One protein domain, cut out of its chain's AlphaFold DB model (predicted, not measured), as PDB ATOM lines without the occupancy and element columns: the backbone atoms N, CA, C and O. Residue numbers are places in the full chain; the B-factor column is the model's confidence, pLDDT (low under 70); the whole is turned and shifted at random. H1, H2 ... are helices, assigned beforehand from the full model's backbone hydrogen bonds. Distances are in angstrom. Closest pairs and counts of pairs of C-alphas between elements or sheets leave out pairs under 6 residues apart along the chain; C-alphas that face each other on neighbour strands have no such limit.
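What this domain is: This is residues 6 to 126 of the 127 residues of an uncharacterized protein of Bacterioplanes sanyensis (UniProt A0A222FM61). Helix H7 runs through the middle of a body of crossed helices: H1, H2 and H4 pack round it, H3 lies nearby, and short H5 and H6 lie towards its beginning. H8 leads away from the body, and residues 120 to 126 stick out. The printed part has 121 residues, with eight named helices, H1 to H8 in order, and no named strand: class all helix. It is compact, with a radius of gyration of the C-alphas of 14.0 A, spanning 44 by 33 by 27 A.

How they stand to each other: H1, residues 6 to 19, touches H2, residues 25 to 41, at a steep tilt of 50 degrees, opposite ways; the closest C-alphas, of Val 13 and Glu 28, are 6.2 A apart. The hub is H7, residues 97 to 110. H1 touches it with residues 12 to 17 alone, the closest C-alphas being those of Thr 16 and Arg 98, 5.8 A. H2 touches H7 with residues 27 to 31 alone, closest at Leu 31 and Trp 105, C-alphas 7.0 A apart. H3, residues 55 to 64, only just touches H7, with 3 pairs of C-alphas within 8 A, closest at Leu 61 and Ala 107, 6.5 A. H4, residues 70 to 77, touches H7, closest C-alphas Ile 76 and Ala 102, 6.3 A. H5, residues 84 to 87, is apart from H7. H6, residues 92 to 95, touches H7 only at the corner. H8, residues 112 to 124, is close to but not clearly touching H3 and H7. Every O i to N i+4 pair is within hydrogen-bond range in H2, H3, H4, H7 and H8, and 8 of 10 in H1; H5 and H6 are too short.

Where its parts are: H1 begins at C-alpha 6 (98.044, 13.170, 39.753); H8, 19.0 A long, ends at C-alpha 124 (64.804, 1.276, 63.079). H2 measures 23.8 A and H7 18.4 A.

The domain as a whole: The C-alphas farthest apart, of Asp 6 and Gln 126, are 44.2 A apart. The printed part has no cut; the link from H2 to H3 is long. Residues 117 to 126 have pLDDT under 70.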
ATOM      1  N   ASP A   6      96.731  12.975  39.143       93.00
ATOM      2  CA  ASP A   6      98.044  13.170  39.753       93.00
ATOM      3  C   ASP A   6      98.106  14.513  40.492       93.00
ATOM      4  O   ASP A   6      98.509  14.552  41.651       93.00
ATOM      5  N   GLU A   7      97.577  15.596  39.909       94.31
ATOM      6  CA  GLU A   7      97.468  16.887  40.606       94.31
ATOM      7  C   GLU A   7      96.538  16.813  41.822       94.31
ATOM      8  O   GLU A   7      96.868  17.341  42.885       94.31
ATOM      9  N   LEU A   8      95.392  16.127  41.714       95.44
ATOM     10  CA  LEU A   8      94.506  15.894  42.857       95.44
ATOM     11  C   LEU A   8      95.258  15.172  43.981       95.44
ATOM     12  O   LEU A   8      95.152  15.557  45.151       95.44
ATOM     13  N   ARG A   9      96.020  14.130  43.636       97.44
ATOM     14  CA  ARG A   9      96.812  13.373  44.603       97.44
ATOM     15  C   ARG A   9      97.871  14.251  45.258       97.44
ATOM     16  O   ARG A   9      97.914  14.321  46.486       97.44
ATOM     17  N   ASP A  10      98.701  14.907  44.461       97.12
ATOM     18  CA  ASP A  10      99.921  15.554  44.936       97.12
ATOM     19  C   ASP A  10      99.661  16.915  45.592       97.12
ATOM     20  O   ASP A  10     100.364  17.280  46.533       97.12
ATOM     21  N   VAL A  11      98.635  17.651  45.152       96.94
ATOM     22  CA  VAL A  11      98.346  19.011  45.640       96.94
ATOM     23  C   VAL A  11      97.285  19.020  46.742       96.94
ATOM     24  O   VAL A  11      97.342  19.852  47.653       96.94
ATOM     25  N   ILE A  12      96.324  18.092  46.701       97.62
ATOM     26  CA  ILE A  12      95.201  18.065  47.648       97.62
ATOM     27  C   ILE A  12      95.308  16.882  48.605       97.62
ATOM     28  O   ILE A  12      95.399  17.094  49.817       97.62
ATOM     29  N   VAL A  13      95.304  15.647  48.097       98.31
ATOM     30  CA  VAL A  13      95.136  14.456  48.944       98.31
ATOM     31  C   VAL A  13      96.345  14.224  49.841       98.31
ATOM     32  O   VAL A  13      96.197  14.211  51.065       98.31
ATOM     33  N   ARG A  14      97.542  14.092  49.265       98.50
ATOM     34  CA  ARG A  14      98.773  13.835  50.021       98.50
ATOM     35  C   ARG A  14      99.039  14.922  51.066       98.50
ATOM     36  O   ARG A  14      99.188  14.557  52.234       98.50
ATOM     37  N   PRO A  15      99.018  16.227  50.729       98.38
ATOM     38  CA  PRO A  15      99.285  17.269  51.717       98.38
ATOM     39  C   PRO A  15      98.242  17.319  52.839       98.38
ATOM     40  O   PRO A  15      98.593  17.588  53.986       98.38
ATOM     41  N   THR A  16      96.970  17.024  52.541       98.50
ATOM     42  CA  THR A  16      95.913  16.969  53.566       98.50
ATOM     43  C   THR A  16      96.171  15.838  54.557       98.50
ATOM     44  O   THR A  16      96.147  16.062  55.765       98.50
ATOM     45  N   LEU A  17      96.477  14.631  54.072       98.50
ATOM     46  CA  LEU A  17      96.759  13.489  54.948       98.50
ATOM     47  C   LEU A  17      98.044  13.679  55.765       98.50
ATOM     48  O   LEU A  17      98.114  13.246  56.915       98.50
ATOM     49  N   GLN A  18      99.053  14.336  55.187       98.19
ATOM     50  CA  GLN A  18     100.272  14.711  55.907       98.19
ATOM     51  C   GLN A  18      99.960  15.698  57.036       98.19
ATOM     52  O   GLN A  18     100.382  15.471  58.164       98.19
ATOM     53  N   GLN A  19      99.160  16.736  56.771       96.88
ATOM     54  CA  GLN A  19      98.752  17.705  57.794       96.88
ATOM     55  C   GLN A  19      97.931  17.061  58.927       96.88
ATOM     56  O   GLN A  19      98.008  17.495  60.076       96.88
ATOM     57  N   LEU A  20      97.165  16.010  58.626       96.88
ATOM     58  CA  LEU A  20      96.412  15.235  59.615       96.88
ATOM     59  C   LEU A  20      97.250  14.155  60.326       96.88
ATOM     60  O   LEU A  20      96.716  13.467  61.196       96.88
ATOM     61  N   ASN A  21      98.538  14.009  59.991       96.38
ATOM     62  CA  ASN A  21      99.437  12.961  60.489       96.38
ATOM     63  C   ASN A  21      98.913  11.527  60.259       96.38
ATOM     64  O   ASN A  21      99.149  10.635  61.070       96.38
ATOM     65  N   CYS A  22      98.200  11.292  59.154       95.19
ATOM     66  CA  CYS A  22      97.584   9.997  58.827       95.19
ATOM     67  C   CYS A  22      97.957   9.468  57.432       95.19
ATOM     68  O   CYS A  22      97.330   8.545  56.905       95.19
ATOM     69  N   HIS A  23      98.980  10.058  56.820       97.50
ATOM     70  CA  HIS A  23      99.429   9.736  55.473       97.50
ATOM     71  C   HIS A  23      99.892   8.279  55.311       97.50
ATOM     72  O   HIS A  23     100.780   7.806  56.017       97.50
ATOM     73  N   ASN A  24      99.332   7.598  54.309       97.06
ATOM     74  CA  ASN A  24      99.810   6.324  53.776       97.06
ATOM     75  C   ASN A  24      99.275   6.120  52.345       97.06
ATOM     76  O   ASN A  24      98.212   6.640  51.992       97.06
ATOM     77  N   CYS A  25      99.971   5.307  51.543       96.75
ATOM     78  CA  CYS A  25      99.626   5.097  50.132       96.75
ATOM     79  C   CYS A  25      98.223   4.498  49.932       96.75
ATOM     80  O   CYS A  25      97.555   4.801  48.946       96.75
ATOM     81  N   ALA A  26      97.750   3.659  50.861       97.00
ATOM     82  CA  ALA A  26      96.413   3.071  50.776       97.00
ATOM     83  C   ALA A  26      95.316   4.143  50.891       97.00
ATOM     84  O   ALA A  26      94.354   4.130  50.123       97.00
ATOM     85  N   SER A  27      95.498   5.109  51.794       97.38
ATOM     86  CA  SER A  27      94.571   6.226  51.993       97.38
ATOM     87  C   SER A  27      94.555   7.167  50.793       97.38
ATOM     88  O   SER A  27      93.477   7.527  50.322       97.38
ATOM     89  N   GLU A  28      95.727   7.504  50.239       97.81
ATOM     90  CA  GLU A  28      95.818   8.283  48.996       97.81
ATOM     91  C   GLU A  28      95.083   7.591  47.842       97.81
ATOM     92  O   GLU A  28      94.263   8.210  47.161       97.81
ATOM     93  N   ASN A  29      95.352   6.299  47.631       97.56
ATOM     94  CA  ASN A  29      94.744   5.525  46.553       97.56
ATOM     95  C   ASN A  29      93.224   5.466  46.683       97.56
ATOM     96  O   ASN A  29      92.521   5.685  45.695       97.56
ATOM     97  N   LEU A  30      92.712   5.210  47.888       97.69
ATOM     98  CA  LEU A  30      91.274   5.112  48.100       97.69
ATOM     99  C   LEU A  30      90.577   6.461  47.901       97.69
ATOM    100  O   LEU A  30      89.536   6.510  47.252       97.69
ATOM    101  N   LEU A  31      91.147   7.558  48.403       98.31
ATOM    102  CA  LEU A  31      90.561   8.891  48.240       98.31
ATOM    103  C   LEU A  31      90.550   9.330  46.774       98.31
ATOM    104  O   LEU A  31      89.532   9.829  46.298       98.31
ATOM    105  N   VAL A  32      91.632   9.091  46.031       97.81
ATOM    106  CA  VAL A  32      91.661   9.368  44.586       97.81
ATOM    107  C   VAL A  32      90.636   8.502  43.845       97.81
ATOM    108  O   VAL A  32      89.910   9.008  42.990       97.81
ATOM    109  N   ALA A  33      90.509   7.219  44.200       97.00
ATOM    110  CA  ALA A  33      89.523   6.326  43.594       97.00
ATOM    111  C   ALA A  33      88.074   6.750  43.894       97.00
ATOM    112  O   ALA A  33      87.229   6.701  42.999       97.00
ATOM    113  N   LEU A  34      87.781   7.192  45.123       97.06
ATOM    114  CA  LEU A  34      86.467   7.716  45.509       97.06
ATOM    115  C   LEU A  34      86.115   8.976  44.715       97.06
ATOM    116  O   LEU A  34      85.015   9.050  44.170       97.06
ATOM    117  N   ALA A  35      87.052   9.919  44.604       96.31
ATOM    118  CA  ALA A  35      86.870  11.140  43.823       96.31
ATOM    119  C   ALA A  35      86.628  10.833  42.336       96.31
ATOM    120  O   ALA A  35      85.651  11.301  41.756       96.31
ATOM    121  N   LEU A  36      87.455   9.971  41.729       95.31
ATOM    122  CA  LEU A  36      87.297   9.557  40.332       95.31
ATOM    123  C   LEU A  36      85.949   8.868  40.091       95.31
ATOM    124  O   LEU A  36      85.268   9.145  39.102       95.31
ATOM    125  N   ARG A  37      85.552   7.957  40.985       95.69
ATOM    126  CA  ARG A  37      84.271   7.255  40.880       95.69
ATOM    127  C   ARG A  37      83.103   8.230  40.974       95.69
ATOM    128  O   ARG A  37      82.181   8.120  40.168       95.69
ATOM    129  N   HIS A  38      83.146   9.164  41.922       95.38
ATOM    130  CA  HIS A  38      82.106  10.177  42.097       95.38
ATOM    131  C   HIS A  38      82.023  11.113  40.890       95.38
ATOM    132  O   HIS A  38      80.948  11.339  40.350       95.38
ATOM    133  N   GLN A  39      83.161  11.552  40.357       91.94
ATOM    134  CA  GLN A  39      83.188  12.366  39.143       91.94
ATOM    135  C   GLN A  39      82.539  11.654  37.943       91.94
ATOM    136  O   GLN A  39      81.812  12.284  37.180       91.94
ATOM    137  N   ARG A  40      82.781  10.347  37.767       92.81
ATOM    138  CA  ARG A  40      82.288   9.580  36.605       92.81
ATOM    139  C   ARG A  40      80.855   9.068  36.742       92.81
ATOM    140  O   ARG A  40      80.185   8.893  35.729       92.81
ATOM    141  N   HIS A  41      80.428   8.746  37.960       92.94
ATOM    142  CA  HIS A  41      79.200   7.982  38.215       92.94
ATOM    143  C   HIS A  41      78.382   8.507  39.402       92.94
ATOM    144  O   HIS A  41      77.419   7.861  39.810       92.94
ATOM    145  N   GLY A  42      78.798   9.613  40.009       89.88
ATOM    146  CA  GLY A  42      78.140  10.207  41.158       89.88
ATOM    147  C   GLY A  42      76.851  10.929  40.797       89.88
ATOM    148  O   GLY A  42      76.704  11.478  39.707       89.88
ATOM    149  N   ASP A  43      75.937  10.950  41.759       92.44
ATOM    150  CA  ASP A  43      74.779  11.835  41.751       92.44
ATOM    151  C   ASP A  43      75.226  13.223  42.241       92.44
ATOM    152  O   ASP A  43      75.351  13.463  43.444       92.44
ATOM    153  N   HIS A  44      75.551  14.110  41.298       90.19
ATOM    154  CA  HIS A  44      76.049  15.461  41.589       90.19
ATOM    155  C   HIS A  44      74.950  16.425  42.042       90.19
ATOM    156  O   HIS A  44      75.270  17.467  42.610       90.19
ATOM    157  N   GLU A  45      73.673  16.086  41.842       89.31
ATOM    158  CA  GLU A  45      72.564  16.863  42.407       89.31
ATOM    159  C   GLU A  45      72.476  16.626  43.914       89.31
ATOM    160  O   GLU A  45      72.313  17.564  44.697       89.31
ATOM    161  N   LYS A  46      72.657  15.371  44.336       88.19
ATOM    162  CA  LYS A  46      72.633  14.995  45.751       88.19
ATOM    163  C   LYS A  46      73.952  15.263  46.481       88.19
ATOM    164  O   LYS A  46      73.942  15.593  47.667       88.19
ATOM    165  N   TYR A  47      75.082  15.109  45.796       90.75
ATOM    166  CA  TYR A  47      76.423  15.224  46.373       90.75
ATOM    167  C   TYR A  47      77.292  16.173  45.528       90.75
ATOM    168  O   TYR A  47      78.144  15.717  44.761       90.75
ATOM    169  N   PRO A  48      77.116  17.496  45.661       84.38
ATOM    170  CA  PRO A  48      77.700  18.483  44.744       84.38
ATOM    171  C   PRO A  48      79.214  18.737  44.933       84.38
ATOM    172  O   PRO A  48      79.762  19.676  44.358       84.38
ATOM    173  N   GLY A  49      79.898  17.943  45.763       92.12
ATOM    174  CA  GLY A  49      81.325  18.083  46.073       92.12
ATOM    175  C   GLY A  49      82.214  17.033  45.400       92.12
ATOM    176  O   GLY A  49      81.767  16.197  44.622       92.12
ATOM    177  N   LEU A  50      83.504  17.046  45.753       95.25
ATOM    178  CA  LEU A  50      84.505  16.099  45.232       95.25
ATOM    179  C   LEU A  50      84.222  14.636  45.626       95.25
ATOM    180  O   LEU A  50      84.613  13.705  44.923       95.25
ATOM    181  N   TYR A  51      83.554  14.434  46.759       96.88
ATOM    182  CA  TYR A  51      83.256  13.130  47.340       96.88
ATOM    183  C   TYR A  51      81.743  12.974  47.546       96.88
ATOM    184  O   TYR A  51      81.055  13.983  47.719       96.88
ATOM    185  N   PRO A  52      81.220  11.734  47.605       95.62
ATOM    186  CA  PRO A  52      79.793  11.470  47.795       95.62
ATOM    187  C   PRO A  52      79.374  11.692  49.261       95.62
ATOM    188  O   PRO A  52      79.095  10.745  49.998       95.62
ATOM    189  N   ILE A  53      79.406  12.947  49.713       96.00
ATOM    190  CA  ILE A  53      79.158  13.355  51.100       96.00
ATOM    191  C   ILE A  53      78.053  14.403  51.106       96.00
ATOM    192  O   ILE A  53      78.228  15.496  50.576       96.00
ATOM    193  N   ASP A  54      76.911  14.059  51.701       94.25
ATOM    194  CA  ASP A  54      75.796  14.983  51.899       94.25
ATOM    195  C   ASP A  54      75.857  15.651  53.281       94.25
ATOM    196  O   ASP A  54      76.649  15.291  54.160       94.25
ATOM    197  N   ALA A  55      74.985  16.642  53.479       93.31
ATOM    198  CA  ALA A  55      74.864  17.356  54.744       93.31
ATOM    199  C   ALA A  55      74.564  16.418  55.926       93.31
ATOM    200  O   ALA A  55      75.097  16.611  57.018       93.31
ATOM    201  N   ALA A  56      73.769  15.369  55.706       93.31
ATOM    202  CA  ALA A  56      73.399  14.423  56.752       93.31
ATOM    203  C   ALA A  56      74.592  13.562  57.200       93.31
ATOM    204  O   ALA A  56      74.797  13.367  58.399       93.31
ATOM    205  N   LEU A  57      75.396  13.046  56.266       94.94
ATOM    206  CA  LEU A  57      76.633  12.324  56.569       94.94
ATOM    207  C   LEU A  57      77.638  13.234  57.274       94.94
ATOM    208  O   LEU A  57      78.259  12.808  58.245       94.94
ATOM    209  N   HIS A  58      77.759  14.477  56.812       96.25
ATOM    210  CA  HIS A  58      78.635  15.469  57.416       96.25
ATOM    211  C   HIS A  58      78.282  15.739  58.885       96.25
ATOM    212  O   HIS A  58      79.161  15.636  59.737       96.25
ATOM    213  N   LEU A  59      77.005  15.999  59.190       95.12
ATOM    214  CA  LEU A  59      76.532  16.196  60.568       95.12
ATOM    215  C   LEU A  59      76.785  14.964  61.428       95.12
ATOM    216  O   LEU A  59      77.405  15.069  62.478       95.12
ATOM    217  N   ARG A  60      76.400  13.771  60.953       95.50
ATOM    218  CA  ARG A  60      76.625  12.532  61.714       95.50
ATOM    219  C   ARG A  60      78.100  12.300  62.028       95.50
ATOM    220  O   ARG A  60      78.402  11.810  63.107       95.50
ATOM    221  N   LEU A  61      79.004  12.607  61.098       96.94
ATOM    222  CA  LEU A  61      80.436  12.485  61.351       96.94
ATOM    223  C   LEU A  61      80.880  13.436  62.470       96.94
ATOM    224  O   LEU A  61      81.625  13.015  63.354       96.94
ATOM    225  N   TRP A  62      80.429  14.691  62.444       96.31
ATOM    226  CA  TRP A  62      80.756  15.663  63.485       96.31
ATOM    227  C   TRP A  62      80.180  15.267  64.841       96.31
ATOM    228  O   TRP A  62      80.938  15.113  65.797       96.31
ATOM    229  N   ASP A  63      78.877  15.020  64.899       95.44
ATOM    230  CA  ASP A  63      78.152  14.809  66.152       95.44
ATOM    231  C   ASP A  63      78.456  13.451  66.788       95.44
ATOM    232  O   ASP A  63      78.476  13.321  68.010       95.44
ATOM    233  N   HIS A  64      78.692  12.417  65.972       94.69
ATOM    234  CA  HIS A  64      78.793  11.040  66.464       94.69
ATOM    235  C   HIS A  64      80.187  10.426  66.373       94.69
ATOM    236  O   HIS A  64      80.386   9.323  66.883       94.69
ATOM    237  N   CYS A  65      81.145  11.081  65.717       96.38
ATOM    238  CA  CYS A  65      82.520  10.585  65.643       96.38
ATOM    239  C   CYS A  65      83.508  11.643  66.131       96.38
ATOM    240  O   CYS A  65      84.174  11.432  67.140       96.38
ATOM    241  N   LEU A  66      83.575  12.800  65.467       96.81
ATOM    242  CA  LEU A  66      84.574  13.825  65.783       96.81
ATOM    243  C   LEU A  66      84.350  14.470  67.155       96.81
ATOM    244  O   LEU A  66      85.327  14.797  67.821       96.81
ATOM    245  N   ALA A  67      83.108  14.575  67.630       95.94
ATOM    246  CA  ALA A  67      82.806  15.028  68.990       95.94
ATOM    247  C   ALA A  67      83.512  14.198  70.086       95.94
ATOM    248  O   ALA A  67      83.757  14.712  71.176       95.94
ATOM    249  N   PHE A  68      83.871  12.942  69.795       96.12
ATOM    250  CA  PHE A  68      84.568  12.038  70.718       96.12
ATOM    251  C   PHE A  68      86.085  11.973  70.488       96.12
ATOM    252  O   PHE A  68      86.786  11.307  71.241       96.12
ATOM    253  N   GLU A  69      86.597  12.683  69.480       96.81
ATOM    254  CA  GLU A  69      88.011  12.723  69.092       96.81
ATOM    255  C   GLU A  69      88.466  14.191  68.965       96.81
ATOM    256  O   GLU A  69      88.724  14.674  67.854       96.81
ATOM    257  N   PRO A  70      88.541  14.948  70.080       96.44
ATOM    258  CA  PRO A  70      88.646  16.411  70.066       96.44
ATOM    259  C   PRO A  70      89.902  16.926  69.354       96.44
ATOM    260  O   PRO A  70      89.847  17.923  68.631       96.44
ATOM    261  N   ASP A  71      91.025  16.221  69.487       97.12
ATOM    262  CA  ASP A  71      92.266  16.575  68.800       97.12
ATOM    263  C   ASP A  71      92.138  16.423  67.282       97.12
ATOM    264  O   ASP A  71      92.635  17.254  66.514       97.12
ATOM    265  N   LEU A  72      91.461  15.365  66.825       97.25
ATOM    266  CA  LEU A  72      91.223  15.157  65.403       97.25
ATOM    267  C   LEU A  72      90.197  16.156  64.867       97.25
ATOM    268  O   LEU A  72      90.420  16.740  63.805       97.25
ATOM    269  N   ALA A  73      89.119  16.387  65.615       97.44
ATOM    270  CA  ALA A  73      88.111  17.391  65.311       97.44
ATOM    271  C   ALA A  73      88.749  18.772  65.130       97.44
ATOM    272  O   ALA A  73      88.495  19.437  64.130       97.44
ATOM    273  N   SER A  74      89.648  19.161  66.038       96.50
ATOM    274  CA  SER A  74      90.402  20.414  65.961       96.50
ATOM    275  C   SER A  74      91.268  20.496  64.697       96.50
ATOM    276  O   SER A  74      91.186  21.474  63.951       96.50
ATOM    277  N   ARG A  75      92.033  19.439  64.379       97.75
ATOM    278  CA  ARG A  75      92.863  19.392  63.159       97.75
ATOM    279  C   ARG A  75      92.037  19.507  61.877       97.75
ATOM    280  O   ARG A  75      92.410  20.266  60.984       97.75
ATOM    281  N   ILE A  76      90.917  18.786  61.790       98.00
ATOM    282  CA  ILE A  76      90.011  18.841  60.631       98.00
ATOM    283  C   ILE A  76      89.332  20.212  60.551       98.00
ATOM    284  O   ILE A  76      89.292  20.818  59.482       98.00
ATOM    285  N   ARG A  77      88.856  20.748  61.678       96.81
ATOM    286  CA  ARG A  77      88.238  22.077  61.757       96.81
ATOM    287  C   ARG A  77      89.182  23.183  61.299       96.81
ATOM    288  O   ARG A  77      88.727  24.128  60.657       96.81
ATOM    289  N   GLY A  78      90.470  23.055  61.619       96.62
ATOM    290  CA  GLY A  78      91.524  23.988  61.222       96.62
ATOM    291  C   GLY A  78      91.785  24.042  59.712       96.62
ATOM    292  O   GLY A  78      92.437  24.975  59.255       96.62
ATOM    293  N   LEU A  79      91.270  23.082  58.931       96.56
ATOM    294  CA  LEU A  79      91.299  23.124  57.465       96.56
ATOM    295  C   LEU A  79      90.162  23.963  56.865       96.56
ATOM    296  O   LEU A  79      90.278  24.388  55.717       96.56
ATOM    297  N   ALA A  80      89.069  24.164  57.602       95.56
ATOM    298  CA  ALA A  80      87.916  24.934  57.148       95.56
ATOM    299  C   ALA A  80      88.095  26.437  57.400       95.56
ATOM    300  O   ALA A  80      88.924  26.866  58.208       95.56
ATOM    301  N   SER A  81      87.258  27.256  56.762       90.94
ATOM    302  CA  SER A  81      87.166  28.678  57.085       90.94
ATOM    303  C   SER A  81      86.811  28.879  58.560       90.94
ATOM    304  O   SER A  81      86.034  28.136  59.161       90.94
ATOM    305  N   GLN A  82      87.387  29.898  59.194       87.62
ATOM    306  CA  GLN A  82      87.171  30.113  60.625       87.62
ATOM    307  C   GLN A  82      85.747  30.599  60.923       87.62
ATOM    308  O   GLN A  82      85.088  30.028  61.786       87.62
ATOM    309  N   ARG A  83      85.266  31.623  60.206       87.62
ATOM    310  CA  ARG A  83      83.984  32.289  60.498       87.62
ATOM    311  C   ARG A  83      82.796  31.569  59.865       87.62
ATOM    312  O   ARG A  83      81.874  31.207  60.586       87.62
ATOM    313  N   GLU A  84      82.844  31.315  58.558       88.62
ATOM    314  CA  GLU A  84      81.688  30.776  57.829       88.62
ATOM    315  C   GLU A  84      81.312  29.374  58.292       88.62
ATOM    316  O   GLU A  84      80.133  29.095  58.483       88.62
ATOM    317  N   PHE A  85      82.298  28.530  58.594       90.62
ATOM    318  CA  PHE A  85      82.030  27.186  59.090       90.62
ATOM    319  C   PHE A  85      81.176  27.158  60.368       90.62
ATOM    320  O   PHE A  85      80.358  26.259  60.523       90.62
ATOM    321  N   LEU A  86      81.344  28.117  61.292       89.25
ATOM    322  CA  LEU A  86      80.546  28.152  62.530       89.25
ATOM    323  C   LEU A  86      79.068  28.462  62.264       89.25
ATOM    324  O   LEU A  86      78.219  28.065  63.055       89.25
ATOM    325  N   ASN A  87      78.775  29.160  61.167       91.25
ATOM    326  CA  ASN A  87      77.418  29.544  60.787       91.25
ATOM    327  C   ASN A  87      76.780  28.503  59.861       91.25
ATOM    328  O   ASN A  87      75.622  28.133  60.036       91.25
ATOM    329  N   ASN A  88      77.530  28.045  58.858       91.81
ATOM    330  CA  ASN A  88      77.095  27.061  57.880       91.81
ATOM    331  C   ASN A  88      78.302  26.228  57.403       91.81
ATOM    332  O   ASN A  88      79.045  26.671  56.525       91.81
ATOM    333  N   PRO A  89      78.516  25.018  57.951       92.56
ATOM    334  CA  PRO A  89      79.706  24.218  57.661       92.56
ATOM    335  C   PRO A  89      79.607  23.418  56.352       92.56
ATOM    336  O   PRO A  89      80.616  22.936  55.845       92.56
ATOM    337  N   HIS A  90      78.409  23.236  55.791       93.88
ATOM    338  CA  HIS A  90      78.189  22.377  54.618       93.88
ATOM    339  C   HIS A  90      78.840  22.855  53.313       93.88
ATOM    340  O   HIS A  90      79.383  22.003  52.603       93.88
ATOM    341  N   PRO A  91      78.845  24.162  52.978       94.75
ATOM    342  CA  PRO A  91      79.473  24.660  51.755       94.75
ATOM    343  C   PRO A  91      80.949  24.278  51.612       94.75
ATOM    344  O   PRO A  91      81.434  24.120  50.494       94.75
ATOM    345  N   GLU A  92      81.659  24.059  52.721       96.00
ATOM    346  CA  GLU A  92      83.074  23.662  52.737       96.00
ATOM    347  C   GLU A  92      83.331  22.343  52.005       96.00
ATOM    348  O   GLU A  92      84.392  22.169  51.412       96.00
ATOM    349  N   LEU A  93      82.346  21.440  51.961       95.62
ATOM    350  CA  LEU A  93      82.441  20.192  51.197       95.62
ATOM    351  C   LEU A  93      82.562  20.427  49.682       95.62
ATOM    352  O   LEU A  93      83.054  19.556  48.962       95.62
ATOM    353  N   MET A  94      82.113  21.588  49.201       93.62
ATOM    354  CA  MET A  94      82.159  21.974  47.791       93.62
ATOM    355  C   MET A  94      83.323  22.915  47.494       93.62
ATOM    356  O   MET A  94      84.015  22.745  46.493       93.62
ATOM    357  N   ILE A  95      83.535  23.921  48.349       93.38
ATOM    358  CA  ILE A  95      84.464  25.024  48.056       93.38
ATOM    359  C   ILE A  95      85.882  24.785  48.581       93.38
ATOM    360  O   ILE A  95      86.814  25.460  48.147       93.38
ATOM    361  N   ASN A  96      86.069  23.831  49.496       96.12
ATOM    362  CA  ASN A  96      87.345  23.581  50.152       96.12
ATOM    363  C   ASN A  96      87.759  22.116  49.994       96.12
ATOM    364  O   ASN A  96      87.419  21.250  50.798       96.12
ATOM    365  N   LEU A  97      88.536  21.837  48.944       96.62
ATOM    366  CA  LEU A  97      88.929  20.469  48.596       96.62
ATOM    367  C   LEU A  97      89.732  19.778  49.705       96.62
ATOM    368  O   LEU A  97      89.546  18.587  49.924       96.62
ATOM    369  N   ARG A  98      90.577  20.511  50.443       97.69
ATOM    370  CA  ARG A  98      91.337  19.941  51.568       97.69
ATOM    371  C   ARG A  98      90.409  19.515  52.701       97.69
ATOM    372  O   ARG A  98      90.534  18.407  53.217       97.69
ATOM    373  N   TYR A  99      89.455  20.370  53.057       98.00
ATOM    374  CA  TYR A  99      88.445  20.032  54.052       98.00
ATOM    375  C   TYR A  99      87.575  18.851  53.597       98.00
ATOM    376  O   TYR A  99      87.415  17.879  54.335       98.00
ATOM    377  N   ALA A 100      87.087  18.874  52.355       98.06
ATOM    378  CA  ALA A 100      86.312  17.780  51.778       98.06
ATOM    379  C   ALA A 100      87.089  16.450  51.801       98.06
ATOM    380  O   ALA A 100      86.531  15.417  52.171       98.06
ATOM    381  N   THR A 101      88.389  16.470  51.483       98.50
ATOM    382  CA  THR A 101      89.271  15.296  51.578       98.50
ATOM    383  C   THR A 101      89.430  14.807  53.014       98.50
ATOM    384  O   THR A 101      89.370  13.600  53.246       98.50
ATOM    385  N   ALA A 102      89.593  15.706  53.987       98.56
ATOM    386  CA  ALA A 102      89.682  15.338  55.399       98.56
ATOM    387  C   ALA A 102      88.399  14.656  55.900       98.56
ATOM    388  O   ALA A 102      88.461  13.629  56.578       98.56
ATOM    389  N   ILE A 103      87.234  15.182  55.510       98.38
ATOM    390  CA  ILE A 103      85.929  14.603  55.848       98.38
ATOM    391  C   ILE A 103      85.719  13.257  55.152       98.38
ATOM    392  O   ILE A 103      85.271  12.310  55.794       98.38
ATOM    393  N   ALA A 104      86.103  13.124  53.879       98.44
ATOM    394  CA  ALA A 104      86.057  11.847  53.166       98.44
ATOM    395  C   ALA A 104      86.949  10.791  53.825       98.44
ATOM    396  O   ALA A 104      86.534   9.643  53.999       98.44
ATOM    397  N   TRP A 105      88.156  11.181  54.235       98.56
ATOM    398  CA  TRP A 105      89.068  10.301  54.952       98.56
ATOM    399  C   TRP A 105      88.459   9.829  56.275       98.56
ATOM    400  O   TRP A 105      88.364   8.625  56.519       98.56
ATOM    401  N   ALA A 106      87.956  10.755  57.090       98.25
ATOM    402  CA  ALA A 106      87.341  10.417  58.365       98.25
ATOM    403  C   ALA A 106      86.098   9.521  58.186       98.25
ATOM    404  O   ALA A 106      85.967   8.504  58.863       98.25
ATOM    405  N   ALA A 107      85.215   9.838  57.236       97.69
ATOM    406  CA  ALA A 107      83.968   9.101  57.030       97.69
ATOM    407  C   ALA A 107      84.171   7.694  56.447       97.69
ATOM    408  O   ALA A 107      83.513   6.745  56.880       97.69
ATOM    409  N   PHE A 108      85.052   7.544  55.455       96.94
ATOM    410  CA  PHE A 108      85.162   6.298  54.690       96.94
ATOM    411  C   PHE A 108      86.327   5.403  55.117       96.94
ATOM    412  O   PHE A 108      86.268   4.201  54.854       96.94
ATOM    413  N   LEU A 109      87.356   5.951  55.775       96.81
ATOM    414  CA  LEU A 109      88.520   5.183  56.229       96.81
ATOM    415  C   LEU A 109      88.577   5.020  57.745       96.81
ATOM    416  O   LEU A 109      88.897   3.932  58.213       96.81
ATOM    417  N   VAL A 110      88.261   6.069  58.508       96.56
ATOM    418  CA  VAL A 110      88.428   6.049  59.973       96.56
ATOM    419  C   VAL A 110      87.183   5.526  60.685       96.56
ATOM    420  O   VAL A 110      87.286   4.629  61.517       96.56
ATOM    421  N   PHE A 111      86.000   6.030  60.323       96.12
ATOM    422  CA  PHE A 111      84.733   5.702  60.990       96.12
ATOM    423  C   PHE A 111      83.677   4.986  60.118       96.12
ATOM    424  O   PHE A 111      82.473   5.180  60.340       96.12
ATOM    425  N   PRO A 112      84.042   4.132  59.133       90.94
ATOM    426  CA  PRO A 112      83.052   3.553  58.226       90.94
ATOM    427  C   PRO A 112      82.047   2.642  58.944       90.94
ATOM    428  O   PRO A 112      80.908   2.506  58.498       90.94
ATOM    429  N   THR A 113      82.446   2.006  60.046       87.88
ATOM    430  CA  THR A 113      81.596   1.075  60.800       87.88
ATOM    431  C   THR A 113      80.622   1.819  61.709       87.88
ATOM    432  O   THR A 113      79.429   1.520  61.696       87.88
ATOM    433  N   GLN A 114      81.103   2.831  62.430       88.31
ATOM    434  CA  GLN A 114      80.318   3.660  63.346       88.31
ATOM    435  C   GLN A 114      79.183   4.365  62.595       88.31
ATOM    436  O   GLN A 114      78.028   4.338  63.022       88.31
ATOM    437  N   LEU A 115      79.486   4.906  61.410       87.19
ATOM    438  CA  LEU A 115      78.494   5.568  60.564       87.19
ATOM    439  C   LEU A 115      77.466   4.590  59.964       87.19
ATOM    440  O   LEU A 115      76.311   4.970  59.774       87.19
ATOM    441  N   LYS A 116      77.842   3.326  59.704       79.25
ATOM    442  CA  LYS A 116      76.921   2.280  59.208       79.25
ATOM    443  C   LYS A 116      76.007   1.717  60.297       79.25
ATOM    444  O   LYS A 116      74.831   1.480  60.029       79.25
ATOM    445  N   GLN A 117      76.533   1.477  61.497       67.25
ATOM    446  CA  GLN A 117      75.773   0.904  62.615       67.25
ATOM    447  C   GLN A 117      74.668   1.861  63.075       67.25
ATOM    448  O   GLN A 117      73.503   1.475  63.148       67.25
ATOM    449  N   ARG A 118      74.996   3.146  63.237       64.38
ATOM    450  CA  ARG A 118      74.043   4.168  63.696       64.38
ATOM    451  C   ARG A 118      72.992   4.558  62.655       64.38
ATOM    452  O   ARG A 118      71.881   4.916  63.028       64.38
ATOM    453  N   HIS A 119      73.288   4.437  61.356       59.44
ATOM    454  CA  HIS A 119      72.268   4.601  60.310       59.44
ATOM    455  C   HIS A 119      71.170   3.532  60.415       59.44
ATOM    456  O   HIS A 119      69.998   3.830  60.198       59.44
ATOM    457  N   LYS A 120      71.532   2.289  60.767       61.41
ATOM    458  CA  LYS A 120      70.543   1.226  60.998       61.41
ATOM    459  C   LYS A 120      69.692   1.516  62.232       61.41
ATOM    460  O   LYS A 120      68.480   1.411  62.125       61.41
ATOM    461  N   GLU A 121      70.305   1.948  63.336       60.84
ATOM    462  CA  GLU A 121      69.606   2.278  64.592       60.84
ATOM    463  C   GLU A 121      68.581   3.415  64.421       60.84
ATOM    464  O   GLU A 121      67.433   3.285  64.844       60.84
ATOM    465  N   LEU A 122      68.958   4.499  63.732       57.78
ATOM    466  CA  LEU A 122      68.065   5.629  63.444       57.78
ATOM    467  C   LEU A 122      66.928   5.251  62.482       57.78
ATOM    468  O   LEU A 122      65.804   5.704  62.664       57.78
ATOM    469  N   SER A 123      67.201   4.389  61.496       60.12
ATOM    470  CA  SER A 123      66.175   3.886  60.574       60.12
ATOM    471  C   SER A 123      65.224   2.880  61.232       60.12
ATOM    472  O   SER A 123      64.104   2.726  60.757       60.12
ATOM    473  N   SER A 124      65.649   2.191  62.297       56.84
ATOM    474  CA  SER A 124      64.804   1.276  63.079       56.84
ATOM    475  C   SER A 124      64.010   1.959  64.194       56.84
ATOM    476  O   SER A 124      63.022   1.400  64.645       56.84
ATOM    477  N   ALA A 125      64.417   3.153  64.635       55.72
ATOM    478  CA  ALA A 125      63.700   3.938  65.646       55.72
ATOM    479  C   ALA A 125      62.541   4.778  65.063       55.72
ATOM    480  O   ALA A 125      61.851   5.471  65.804       55.72
ATOM    481  N   GLN A 126      62.354   4.742  63.740       50.81
ATOM    482  CA  GLN A 126      61.292   5.443  63.009       50.81
ATOM    483  C   GLN A 126      60.149   4.506  62.560       50.81
ATOM    484  O   GLN A 126      59.364   4.890  61.693       50.81
TER     485      GLN A 126